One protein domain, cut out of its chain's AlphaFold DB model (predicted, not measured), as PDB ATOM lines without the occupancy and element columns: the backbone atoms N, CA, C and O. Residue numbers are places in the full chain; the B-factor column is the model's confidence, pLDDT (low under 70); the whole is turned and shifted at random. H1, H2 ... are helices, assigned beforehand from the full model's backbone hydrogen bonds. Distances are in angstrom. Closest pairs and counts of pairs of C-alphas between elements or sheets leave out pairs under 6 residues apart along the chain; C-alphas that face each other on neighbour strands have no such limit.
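This is residues 53 to 95 of the 311 residues of the protein "---NA" of Paramuricea clavata (UniProt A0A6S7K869). Two short helices, H2 and H1, stand nearly at a right angle, with the start of H2 near H1, and a long looping link, residues 64 to 80, makes up the rest of the frame: it leaves the end of H1, runs out, folds back near residues 70 to 72 and returns to the start of H2. The printed part has 43 residues with two named helices, H1 then H2 along the chain, and no named strand; its class is all helix, with 19 of the 43 residues in named elements. The whole is compact, with a radius of gyration of the C-alphas of 9.9 A, and the C-alphas span 26 by 18 by 17 A, only just rounded.

H2, the longest helix, holds residues 81 to 90 and measures 14.6 A from first to last C-alpha; it begins at C-alpha 81 (317.528, 349.500, 245.546) and ends at C-alpha 90 (310.391, 362.082, 243.580). H1 holds residues 55 to 63 and measures 12.8 A; its first C-alpha, that of Val 55, is at (322.929, 344.771, 249.403). In the stretch between them, residues 75 to 77 form a short helical run without a name.

H2 and H1 are close but not clearly touching, with 1 pair of C-alphas within 8 A. Their closest C-alphas, those of Phe 58 and Pro 81, are 6.2 A apart. Their lines stand at 72 degrees, only just about perpendicular, and their centres are 14.4 A apart. In H1 and H2 every O i to N i+4 pair is within hydrogen-bond range.

The two C-alphas farthest apart are those of Pro 56 and Gly 92, at 26.5 A. The link from H1 to H2 is long, with 17 residues, whose C-alphas lie 4 to 12 A from the mean of the C-alphas. The printed part has no cut. The mean pLDDT of the printed part is 71.4, and residues 53 to 65 and 92 to 95 are under 70; H1 has a mean of 54 and H2 of 81.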
ATOM      1  N   ILE A  53     324.820 351.356 250.259       49.06
ATOM      2  CA  ILE A  53     323.565 350.866 250.827       49.06
ATOM      3  C   ILE A  53     323.672 349.353 250.710       49.06
ATOM      4  O   ILE A  53     323.491 348.802 249.621       49.06
ATOM      5  N   SER A  54     324.063 348.711 251.808       40.69
ATOM      6  CA  SER A  54     324.521 347.336 251.768       40.69
ATOM      7  C   SER A  54     323.429 346.482 251.124       40.69
ATOM      8  O   SER A  54     322.258 346.498 251.517       40.69
ATOM      9  N   VAL A  55     323.791 345.760 250.063       41.84
ATOM     10  CA  VAL A  55     322.929 344.771 249.403       41.84
ATOM     11  C   VAL A  55     322.149 343.907 250.416       41.84
ATOM     12  O   VAL A  55     320.948 343.704 250.195       41.84
ATOM     13  N   PRO A  56     322.728 343.457 251.555       43.50
ATOM     14  CA  PRO A  56     321.965 342.755 252.590       43.50
ATOM     15  C   PRO A  56     320.832 343.579 253.222       43.50
ATOM     16  O   PRO A  56     319.754 343.017 253.447       43.50
ATOM     17  N   PHE A  57     320.997 344.889 253.441       53.56
ATOM     18  CA  PHE A  57     319.912 345.760 253.905       53.56
ATOM     19  C   PHE A  57     318.760 345.758 252.900       53.56
ATOM     20  O   PHE A  57     317.626 345.452 253.265       53.56
ATOM     21  N   PHE A  58     319.038 345.962 251.608       49.84
ATOM     22  CA  PHE A  58     317.989 345.962 250.582       49.84
ATOM     23  C   PHE A  58     317.289 344.604 250.412       49.84
ATOM     24  O   PHE A  58     316.071 344.546 250.210       49.84
ATOM     25  N   LEU A  59     318.025 343.494 250.518       50.22
ATOM     26  CA  LEU A  59     317.428 342.155 250.508       50.22
ATOM     27  C   LEU A  59     316.488 341.952 251.702       50.22
ATOM     28  O   LEU A  59     315.448 341.303 251.556       50.22
ATOM     29  N   ASN A  60     316.798 342.553 252.852       57.19
ATOM     30  CA  ASN A  60     315.917 342.555 254.014       57.19
ATOM     31  C   ASN A  60     314.694 343.475 253.804       57.19
ATOM     32  O   ASN A  60     313.561 343.062 254.059       57.19
ATOM     33  N   LEU A  61     314.881 344.658 253.199       58.91
ATOM     34  CA  LEU A  61     313.784 345.566 252.824       58.91
ATOM     35  C   LEU A  61     312.794 344.923 251.838       58.91
ATOM     36  O   LEU A  61     311.608 345.224 251.894       58.91
ATOM     37  N   ARG A  62     313.244 344.031 250.940       59.75
ATOM     38  CA  ARG A  62     312.347 343.286 250.030       59.75
ATOM     39  C   ARG A  62     311.510 342.224 250.738       59.75
ATOM     40  O   ARG A  62     310.408 341.916 250.274       59.75
ATOM     41  N   LYS A  63     312.026 341.642 251.824       68.19
ATOM     42  CA  LYS A  63     311.267 340.699 252.659       68.19
ATOM     43  C   LYS A  63     310.204 341.443 253.461       68.19
ATOM     44  O   LYS A  63     309.070 340.967 253.549       68.19
ATOM     45  N   GLN A  64     310.536 342.633 253.954       62.88
ATOM     46  CA  GLN A  64     309.587 343.504 254.634       62.88
ATOM     47  C   GLN A  64     308.643 344.208 253.647       62.88
ATOM     48  O   GLN A  64     308.972 344.501 252.498       62.88
ATOM     49  N   VAL A  65     307.399 344.449 254.063       67.31
ATOM     50  CA  VAL A  65     306.415 345.160 253.233       67.31
ATOM     51  C   VAL A  65     306.563 346.653 253.494       67.31
ATOM     52  O   VAL A  65     305.703 347.269 254.115       67.31
ATOM     53  N   ILE A  66     307.662 347.241 253.026       76.19
ATOM     54  CA  ILE A  66     307.852 348.688 253.143       76.19
ATOM     55  C   ILE A  66     306.992 349.361 252.079       76.19
ATOM     56  O   ILE A  66     307.144 349.117 250.876       76.19
ATOM     57  N   LYS A  67     306.029 350.158 252.536       80.81
ATOM     58  CA  LYS A  67     305.148 350.964 251.690       80.81
ATOM     59  C   LYS A  67     305.673 352.392 251.689       80.81
ATOM     60  O   LYS A  67     306.133 352.877 252.719       80.81
ATOM     61  N   CYS A  68     305.614 353.056 250.543       81.38
ATOM     62  CA  CYS A  68     305.786 354.499 250.513       81.38
ATOM     63  C   CYS A  68     304.657 355.138 251.346       81.38
ATOM     64  O   CYS A  68     303.501 354.755 251.168       81.38
ATOM     65  N   PRO A  69     304.954 356.084 252.252       76.00
ATOM     66  CA  PRO A  69     303.924 356.750 253.046       76.00
ATOM     67  C   PRO A  69     303.087 357.734 252.216       76.00
ATOM     68  O   PRO A  69     301.976 358.065 252.607       76.00
ATOM     69  N   VAL A  70     303.595 358.185 251.062       84.06
ATOM     70  CA  VAL A  70     302.944 359.213 250.230       84.06
ATOM     71  C   VAL A  70     302.112 358.623 249.091       84.06
ATOM     72  O   VAL A  70     301.188 359.262 248.598       84.06
ATOM     73  N   CYS A  71     302.396 357.397 248.651       90.44
ATOM     74  CA  CYS A  71     301.678 356.789 247.532       90.44
ATOM     75  C   CYS A  71     301.603 355.259 247.681       90.44
ATOM     76  O   CYS A  71     302.352 354.682 248.469       90.44
ATOM     77  N   PRO A  72     300.761 354.546 246.908       89.62
ATOM     78  CA  PRO A  72     300.571 353.099 247.068       89.62
ATOM     79  C   PRO A  72     301.766 352.240 246.602       89.62
ATOM     80  O   PRO A  72     301.641 351.015 246.499       89.62
ATOM     81  N   PHE A  73     302.918 352.851 246.310       89.56
ATOM     82  CA  PHE A  73     304.125 352.159 245.877       89.56
ATOM     83  C   PHE A  73     304.699 351.289 246.998       89.56
ATOM     84  O   PHE A  73     304.851 351.719 248.142       89.56
ATOM     85  N   LYS A  74     305.038 350.042 246.668       86.50
ATOM     86  CA  LYS A  74     305.592 349.062 247.617       86.50
ATOM     87  C   LYS A  74     307.037 348.747 247.249       86.50
ATOM     88  O   LYS A  74     307.335 348.587 246.071       86.50
ATOM     89  N   ALA A  75     307.913 348.528 248.229       81.44
ATOM     90  CA  ALA A  75     309.316 348.157 247.996       81.44
ATOM     91  C   ALA A  75     309.484 346.931 247.086       81.44
ATOM     92  O   ALA A  75     310.390 346.882 246.258       81.44
ATOM     93  N   LYS A  76     308.549 345.976 247.160       86.56
ATOM     94  CA  LYS A  76     308.510 344.797 246.279       86.56
ATOM     95  C   LYS A  76     308.304 345.133 244.794       86.56
ATOM     96  O   LYS A  76     308.651 344.321 243.948       86.56
ATOM     97  N   GLN A  77     307.755 346.307 244.474       90.31
ATOM     98  CA  GLN A  77     307.574 346.786 243.098       90.31
ATOM     99  C   GLN A  77     308.853 347.430 242.533       90.31
ATOM    100  O   GLN A  77     308.960 347.621 241.323       90.31
ATOM    101  N   ALA A  78     309.838 347.748 243.380       86.25
ATOM    102  CA  ALA A  78     311.104 348.320 242.946       86.25
ATOM    103  C   ALA A  78     312.008 347.236 242.332       86.25
ATOM    104  O   ALA A  78     312.343 346.234 242.976       86.25
ATOM    105  N   LYS A  79     312.444 347.448 241.084       87.81
ATOM    106  CA  LYS A  79     313.335 346.524 240.355       87.81
ATOM    107  C   LYS A  79     314.728 346.439 240.993       87.81
ATOM    108  O   LYS A  79     315.359 345.387 240.934       87.81
ATOM    109  N   SER A  80     315.166 347.509 241.651       83.62
ATOM    110  CA  SER A  80     316.473 347.642 242.306       83.62
ATOM    111  C   SER A  80     316.410 348.577 243.532       83.62
ATOM    112  O   SER A  80     315.481 349.392 243.608       83.62
ATOM    113  N   PRO A  81     317.402 348.529 244.451       74.88
ATOM    114  CA  PRO A  81     317.528 349.500 245.546       74.88
ATOM    115  C   PRO A  81     317.508 350.935 245.051       74.88
ATOM    116  O   PRO A  81     316.756 351.766 245.552       74.88
ATOM    117  N   ARG A  82     318.248 351.188 243.971       78.00
ATOM    118  CA  ARG A  82     318.314 352.500 243.337       78.00
ATOM    119  C   ARG A  82     316.934 352.979 242.884       78.00
ATOM    120  O   ARG A  82     316.567 354.104 243.185       78.00
ATOM    121  N   SER A  83     316.123 352.113 242.265       83.62
ATOM    122  CA  SER A  83     314.758 352.478 241.845       83.62
ATOM    123  C   SER A  83     313.819 352.792 243.016       83.62
ATOM    124  O   SER A  83     312.944 353.643 242.875       83.62
ATOM    125  N   PHE A  84     314.017 352.147 244.172       82.56
ATOM    126  CA  PHE A  84     313.269 352.449 245.392       82.56
ATOM    127  C   PHE A  84     313.668 353.823 245.936       82.56
ATOM    128  O   PHE A  84     312.806 354.675 246.112       82.56
ATOM    129  N   VAL A  85     314.968 354.089 246.095       80.62
ATOM    130  CA  VAL A  85     315.470 355.395 246.560       80.62
ATOM    131  C   VAL A  85     315.041 356.523 245.615       80.62
ATOM    132  O   VAL A  85     314.483 357.518 246.066       80.62
ATOM    133  N   THR A  86     315.189 356.342 244.297       82.12
ATOM    134  CA  THR A  86     314.746 357.327 243.293       82.12
ATOM    135  C   THR A  86     313.243 357.600 243.370       82.12
ATOM    136  O   THR A  86     312.818 358.737 243.165       82.12
ATOM    137  N   HIS A  87     312.424 356.589 243.677       87.12
ATOM    138  CA  HIS A  87     310.997 356.788 243.910       87.12
ATOM    139  C   HIS A  87     310.742 357.707 245.115       87.12
ATOM    140  O   HIS A  87     309.942 358.632 245.005       87.12
ATOM    141  N   PHE A  88     311.442 357.508 246.236       80.44
ATOM    142  CA  PHE A  88     311.313 358.382 247.410       80.44
ATOM    143  C   PHE A  88     311.761 359.813 247.129       80.44
ATOM    144  O   PHE A  88     311.069 360.751 247.524       80.44
ATOM    145  N   SER A  89     312.849 359.991 246.375       77.31
ATOM    146  CA  SER A  89     313.333 361.318 245.976       77.31
ATOM    147  C   SER A  89     312.309 362.102 245.148       77.31
ATOM    148  O   SER A  89     312.272 363.326 245.227       77.31
ATOM    149  N   ARG A  90     311.443 361.423 244.377       83.88
ATOM    150  CA  ARG A  90     310.391 362.082 243.580       83.88
ATOM    151  C   ARG A  90     309.280 362.702 244.415       83.88
ATOM    152  O   ARG A  90     308.613 363.604 243.925       83.88
ATOM    153  N   HIS A  91     309.083 362.247 245.649       82.81
ATOM    154  CA  HIS A  91     308.056 362.816 246.519       82.81
ATOM    155  C   HIS A  91     308.468 364.146 247.142       82.81
ATOM    156  O   HIS A  91     307.636 364.759 247.800       82.81
ATOM    157  N   GLY A  92     309.712 364.603 246.933       51.75
ATOM    158  CA  GLY A  92     310.208 365.947 247.269       51.75
ATOM    159  C   GLY A  92     310.275 366.286 248.763       51.75
ATOM    160  O   GLY A  92     311.123 367.078 249.148       51.75
ATOM    161  N   ASN A  93     309.437 365.644 249.581       50.75
ATOM    162  CA  ASN A  93     309.142 365.914 250.985       50.75
ATOM    163  C   ASN A  93     309.080 364.630 251.837       50.75
ATOM    164  O   ASN A  93     308.734 364.685 253.014       50.75
ATOM    165  N   CYS A  94     309.441 363.464 251.288       49.28
ATOM    166  CA  CYS A  94     309.584 362.220 252.056       49.28
ATOM    167  C   CYS A  94     310.890 362.200 252.872       49.28
ATOM    168  O   CYS A  94     311.649 361.237 252.802       49.28
ATOM    169  N   TYR A  95     311.176 363.258 253.630       49.88
ATOM    170  CA  TYR A  95     312.349 363.325 254.510       49.88
ATOM    171  C   TYR A  95     312.158 362.557 255.823       49.88
ATOM    172  O   TYR A  95     313.122 362.349 256.544       49.88
TER     173      TYR A  95